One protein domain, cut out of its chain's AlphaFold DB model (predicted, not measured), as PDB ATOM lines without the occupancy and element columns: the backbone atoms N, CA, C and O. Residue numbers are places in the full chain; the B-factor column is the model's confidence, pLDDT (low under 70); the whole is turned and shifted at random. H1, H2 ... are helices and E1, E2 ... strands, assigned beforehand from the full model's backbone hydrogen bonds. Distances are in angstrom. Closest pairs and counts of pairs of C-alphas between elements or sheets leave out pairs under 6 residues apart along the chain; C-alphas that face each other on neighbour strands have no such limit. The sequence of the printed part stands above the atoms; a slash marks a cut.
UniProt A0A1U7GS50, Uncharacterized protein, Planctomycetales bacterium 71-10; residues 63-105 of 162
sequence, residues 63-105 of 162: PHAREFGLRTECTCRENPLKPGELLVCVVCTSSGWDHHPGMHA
ATOM      1  N   PRO A  63     200.746 250.940 169.211       69.19
ATOM      2  CA  PRO A  63     201.229 249.571 169.322       69.19
ATOM      3  C   PRO A  63     201.691 249.284 170.749       69.19
ATOM      4  O   PRO A  63     202.284 250.132 171.420       69.19
ATOM      5  N   HIS A  64     201.402 248.081 171.237       72.69
ATOM      6  CA  HIS A  64     201.848 247.674 172.563       72.69
ATOM      7  C   HIS A  64     203.376 247.498 172.575       72.69
ATOM      8  O   HIS A  64     203.958 247.037 171.599       72.69
ATOM      9  N   ALA A  65     204.047 247.765 173.702       72.81
ATOM     10  CA  ALA A  65     205.515 247.677 173.801       72.81
ATOM     11  C   ALA A  65     206.095 246.307 173.376       72.81
ATOM     12  O   ALA A  65     207.218 246.224 172.895       72.81
ATOM     13  N   ARG A  66     205.315 245.229 173.529       77.88
ATOM     14  CA  ARG A  66     205.685 243.855 173.124       77.88
ATOM     15  C   ARG A  66     205.588 243.594 171.616       77.88
ATOM     16  O   ARG A  66     206.044 242.551 171.168       77.88
ATOM     17  N   GLU A  67     204.948 244.486 170.870       78.44
ATOM     18  CA  GLU A  67     204.791 244.384 169.414       78.44
ATOM     19  C   GLU A  67     206.014 244.950 168.678       78.44
ATOM     20  O   GLU A  67     206.198 244.675 167.495       78.44
ATOM     21  N   PHE A  68     206.871 245.706 169.375       84.44
ATOM     22  CA  PHE A  68     208.093 246.248 168.802       84.44
ATOM     23  C   PHE A  68     209.195 245.190 168.720       84.44
ATOM     24  O   PHE A  68     209.636 244.637 169.729       84.44
ATOM     25  N   GLY A  69     209.694 244.964 167.508       89.06
ATOM     26  CA  GLY A  69     210.962 244.288 167.276       89.06
ATOM     27  C   GLY A  69     212.144 245.145 167.734       89.06
ATOM     28  O   GLY A  69     212.059 246.374 167.804       89.06
ATOM     29  N   LEU A  70     213.273 244.498 168.018       91.19
ATOM     30  CA  LEU A  70     214.503 245.173 168.428       91.19
ATOM     31  C   LEU A  70     215.546 245.085 167.319       91.19
ATOM     32  O   LEU A  70     215.865 243.998 166.840       91.19
ATOM     33  N   ARG A  71     216.125 246.229 166.954       87.75
ATOM     34  CA  ARG A  71     217.334 246.292 166.133       87.75
ATOM     35  C   ARG A  71     218.529 246.538 167.046       87.75
ATOM     36  O   ARG A  71     218.665 247.626 167.608       87.75
ATOM     37  N   THR A  72     219.369 245.518 167.196       91.38
ATOM     38  CA  THR A  72     220.538 245.517 168.091       91.38
ATOM     39  C   THR A  72     221.756 246.226 167.502       91.38
ATOM     40  O   THR A  72     222.608 246.687 168.252       91.38
ATOM     41  N   GLU A  73     221.822 246.359 166.178       91.62
ATOM     42  CA  GLU A  73     222.902 247.042 165.460       91.62
ATOM     43  C   GLU A  73     222.418 248.381 164.888       91.62
ATOM     44  O   GLU A  73     221.335 248.478 164.303       91.62
ATOM     45  N   CYS A  74     223.208 249.443 165.052       91.31
ATOM     46  CA  CYS A  74     222.821 250.769 164.580       91.31
ATOM     47  C   CYS A  74     223.124 250.934 163.086       91.31
ATOM     48  O   CYS A  74     224.261 251.192 162.710       91.31
ATOM     49  N   THR A  75     222.089 250.833 162.252       91.81
ATOM     50  CA  THR A  75     222.156 251.070 160.795       91.81
ATOM     51  C   THR A  75     221.166 252.141 160.337       91.81
ATOM     52  O   THR A  75     220.836 252.231 159.160       91.81
ATOM     53  N   CYS A  76     220.649 252.968 161.254       87.31
ATOM     54  CA  CYS A  76     219.589 253.935 160.944       87.31
ATOM     55  C   CYS A  76     220.018 255.039 159.957       87.31
ATOM     56  O   CYS A  76     219.156 255.734 159.429       87.31
ATOM     57  N   ARG A  77     221.324 255.201 159.692       88.19
ATOM     58  CA  ARG A  77     221.849 256.149 158.698       88.19
ATOM     59  C   ARG A  77     221.781 255.595 157.274       88.19
ATOM     60  O   ARG A  77     221.374 256.329 156.380       88.19
ATOM     61  N   GLU A  78     222.179 254.340 157.056       93.12
ATOM     62  CA  GLU A  78     222.095 253.700 155.735       93.12
ATOM     63  C   GLU A  78     220.708 253.097 155.462       93.12
ATOM     64  O   GLU A  78     220.241 253.103 154.326       93.12
ATOM     65  N   ASN A  79     220.043 252.587 156.502       89.25
ATOM     66  CA  ASN A  79     218.737 251.936 156.439       89.25
ATOM     67  C   ASN A  79     217.795 252.497 157.526       89.25
ATOM     68  O   ASN A  79     217.612 251.863 158.579       89.25
ATOM     69  N   PRO A  80     217.233 253.700 157.311       86.81
ATOM     70  CA  PRO A  80     216.375 254.362 158.287       86.81
ATOM     71  C   PRO A  80     215.105 253.557 158.577       86.81
ATOM     72  O   PRO A  80     214.558 252.888 157.698       86.81
ATOM     73  N   LEU A  81     214.626 253.643 159.821       86.06
ATOM     74  CA  LEU A  81     213.341 253.070 160.222       86.06
ATOM     75  C   LEU A  81     212.213 253.801 159.493       86.06
ATOM     76  O   LEU A  81     212.181 255.033 159.453       86.06
ATOM     77  N   LYS A  82     211.288 253.045 158.907       82.06
ATOM     78  CA  LYS A  82     210.169 253.629 158.168       82.06
ATOM     79  C   LYS A  82     209.091 254.120 159.143       82.06
ATOM     80  O   LYS A  82     208.863 253.480 160.173       82.06
ATOM     81  N   PRO A  83     208.376 255.216 158.828       77.81
ATOM     82  CA  PRO A  83     207.224 255.645 159.611       77.81
ATOM     83  C   PRO A  83     206.195 254.520 159.759       77.81
ATOM     84  O   PRO A  83     205.773 253.926 158.768       77.81
ATOM     85  N   GLY A  84     205.791 254.237 160.993       74.06
ATOM     86  CA  GLY A  84     204.843 253.167 161.311       74.06
ATOM     87  C   GLY A  84     205.464 251.784 161.516       74.06
ATOM     88  O   GLY A  84     204.755 250.855 161.893       74.06
ATOM     89  N   GLU A  85     206.771 251.627 161.301       83.88
ATOM     90  CA  GLU A  85     207.458 250.356 161.521       83.88
ATOM     91  C   GLU A  85     207.537 250.038 163.023       83.88
ATOM     92  O   GLU A  85     207.994 250.855 163.828       83.88
ATOM     93  N   LEU A  86     207.103 248.834 163.409       86.94
ATOM     94  CA  LEU A  86     207.133 248.348 164.793       86.94
ATOM     95  C   LEU A  86     208.531 247.840 165.158       86.94
ATOM     96  O   LEU A  86     208.729 246.676 165.496       86.94
ATOM     97  N   LEU A  87     209.524 248.715 165.046       88.19
ATOM     98  CA  LEU A  87     210.920 248.433 165.354       88.19
ATOM     99  C   LEU A  87     211.516 249.572 166.174       88.19
ATOM    100  O   LEU A  87     211.297 250.745 165.870       88.19
ATOM    101  N   VAL A  88     212.296 249.204 167.190       89.44
ATOM    102  CA  VAL A  88     213.106 250.118 168.000       89.44
ATOM    103  C   VAL A  88     214.578 249.772 167.812       89.44
ATOM    104  O   VAL A  88     214.997 248.633 168.028       89.44
ATOM    105  N   CYS A  89     215.389 250.755 167.433       91.44
ATOM    106  CA  CYS A  89     216.838 250.639 167.489       91.44
ATOM    107  C   CYS A  89     217.306 250.899 168.918       91.44
ATOM    108  O   CYS A  89     217.214 252.018 169.413       91.44
ATOM    109  N   VAL A  90     217.855 249.882 169.581       89.94
ATOM    110  CA  VAL A  90     218.275 250.008 170.989       89.94
ATOM    111  C   VAL A  90     219.509 250.896 171.168       89.94
ATOM    112  O   VAL A  90     219.728 251.419 172.254       89.94
ATOM    113  N   VAL A  91     220.306 251.089 170.109       90.88
ATOM    114  CA  VAL A  91     221.563 251.852 170.166       90.88
ATOM    115  C   VAL A  91     221.321 253.359 170.089       90.88
ATOM    116  O   VAL A  91     221.869 254.109 170.888       90.88
ATOM    117  N   CYS A  92     220.509 253.815 169.128       89.75
ATOM    118  CA  CYS A  92     220.195 255.240 168.956       89.75
ATOM    119  C   CYS A  92     218.800 255.620 169.464       89.75
ATOM    120  O   CYS A  92     218.374 256.758 169.286       89.75
ATOM    121  N   THR A  93     218.083 254.676 170.078       86.06
ATOM    122  CA  THR A  93     216.736 254.850 170.646       86.06
ATOM    123  C   THR A  93     215.676 255.347 169.659       86.06
ATOM    124  O   THR A  93     214.621 255.797 170.084       86.06
ATOM    125  N   SER A  94     215.933 255.249 168.351       83.88
ATOM    126  CA  SER A  94     214.951 255.607 167.326       83.88
ATOM    127  C   SER A  94     213.916 254.501 167.152       83.88
ATOM    128  O   SER A  94     214.257 253.314 167.161       83.88
ATOM    129  N   SER A  95     212.657 254.884 166.958       85.69
ATOM    130  CA  SER A  95     211.570 253.980 166.594       85.69
ATOM    131  C   SER A  95     210.897 254.408 165.291       85.69
ATOM    132  O   SER A  95     210.784 255.596 164.988       85.69
ATOM    133  N   GLY A  96     210.390 253.446 164.514       78.00
ATOM    134  CA  GLY A  96     209.551 253.763 163.348       78.00
ATOM    135  C   GLY A  96     208.252 254.483 163.737       78.00
ATOM    136  O   GLY A  96     207.647 255.193 162.930       78.00
ATOM    137  N   TRP A  97     207.841 254.365 165.001       79.94
ATOM    138  CA  TRP A  97     206.682 255.058 165.551       79.94
ATOM    139  C   TRP A  97     206.965 256.527 165.898       79.94
ATOM    140  O   TRP A  97     206.049 257.347 165.847       79.94
ATOM    141  N   ASP A  98     208.232 256.897 166.119       75.38
ATOM    142  CA  ASP A  98     208.670 258.282 166.367       75.38
ATOM    143  C   ASP A  98     208.465 259.185 165.153       75.38
ATOM    144  O   ASP A  98     208.602 260.398 165.257       75.38
ATOM    145  N   HIS A  99     208.142 258.625 163.991       67.31
ATOM    146  CA  HIS A  99     207.834 259.370 162.774       67.31
ATOM    147  C   HIS A  99     206.409 259.098 162.276       67.31
ATOM    148  O   HIS A  99     206.025 259.562 161.203       67.31
ATOM    149  N   HIS A 100     205.606 258.353 163.043       68.06
ATOM    150  CA  HIS A 100     204.249 258.008 162.650       68.06
ATOM    151  C   HIS A 100     203.316 259.230 162.769       68.06
ATOM    152  O   HIS A 100     203.287 259.873 163.822       68.06
ATOM    153  N   PRO A 101     202.490 259.539 161.749       60.75
ATOM    154  CA  PRO A 101     201.570 260.678 161.787       60.75
ATOM    155  C   PRO A 101     200.618 260.659 162.988       60.75
ATOM    156  O   PRO A 101     200.241 261.710 163.484       60.75
ATOM    157  N   GLY A 102     200.266 259.475 163.498       63.12
ATOM    158  CA  GLY A 102     199.430 259.328 164.695       63.12
ATOM    159  C   GLY A 102     200.083 259.794 166.005       63.12
ATOM    160  O   GLY A 102     199.359 260.077 166.950       63.12
ATOM    161  N   MET A 103     201.416 259.905 166.066       61.56
ATOM    162  CA  MET A 103     202.147 260.423 167.237       61.56
ATOM    163  C   MET A 103     202.368 261.939 167.177       61.56
ATOM    164  O   MET A 103     202.525 262.580 168.213       61.56
ATOM    165  N   HIS A 104     202.352 262.509 165.969       60.59
ATOM    166  CA  HIS A 104     202.608 263.934 165.710       60.59
ATOM    167  C   HIS A 104     201.389 264.682 165.187       60.59
ATOM    168  O   HIS A 104     201.490 265.852 164.810       60.59
ATOM    169  N   ALA A 105     200.233 264.016 165.136       55.34
ATOM    170  CA  ALA A 105     198.982 264.645 164.766       55.34
ATOM    171  C   ALA A 105     198.755 265.818 165.717       55.34
ATOM    172  O   ALA A 105     198.603 265.640 166.927       55.34
TER     173      ALA A 105
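This is residues 63 to 105 of the 162 residues of an uncharacterized protein of Planctomycetales bacterium 71-10 (UniProt A0A1U7GS50). This small domain has little regular structure: two short parallel strands, E1 and E2, lie side by side, joined by a wide loop of residues 72 to 86, and the short helices H1 and H2 follow at the end. The 43 printed residues hold E1, E2, H1, H2 in that order, mixed in class, with only 14 residues in named elements. It is compact, radius of gyration of the C-alphas 10.0 A, spanning 28 by 22 by 12 A.

E1 is residues 69 to 71, 6.8 A long, from C-alpha 69 at (210.962, 244.288, 167.276). E2 is residues 87 to 89, 6.7 A. H1 is residues 96 to 99, 5.9 A. H2 is residues 101 to 104, 5.2 A, ending at C-alpha 104 (202.608, 263.934, 165.710).

E1 and E2 are parallel at 29 degrees; N 71 and O 88 are within hydrogen-bond range at 2.9 A. The closest C-alphas of E2 and H1, Leu 87 and Gly 96, are 5.9 A apart. H1 and H2 are close but not clearly touching, closest C-alphas Trp 97 and Met 103, 7.2 A. H2 is apart from both strands, and H1 from E1. Both helices are too short for an O i to N i+4 pair; of O i to N i+3 pairs, H1 has 0 of 1 within range and H2 1 of 1.

The C-alphas of Glu 73 and Ala 105 are farthest apart, 29.7 A. The printed part has no cut. The link E1 to E2 is long. Residue 63 and residues 99 to 105 have pLDDT under 70.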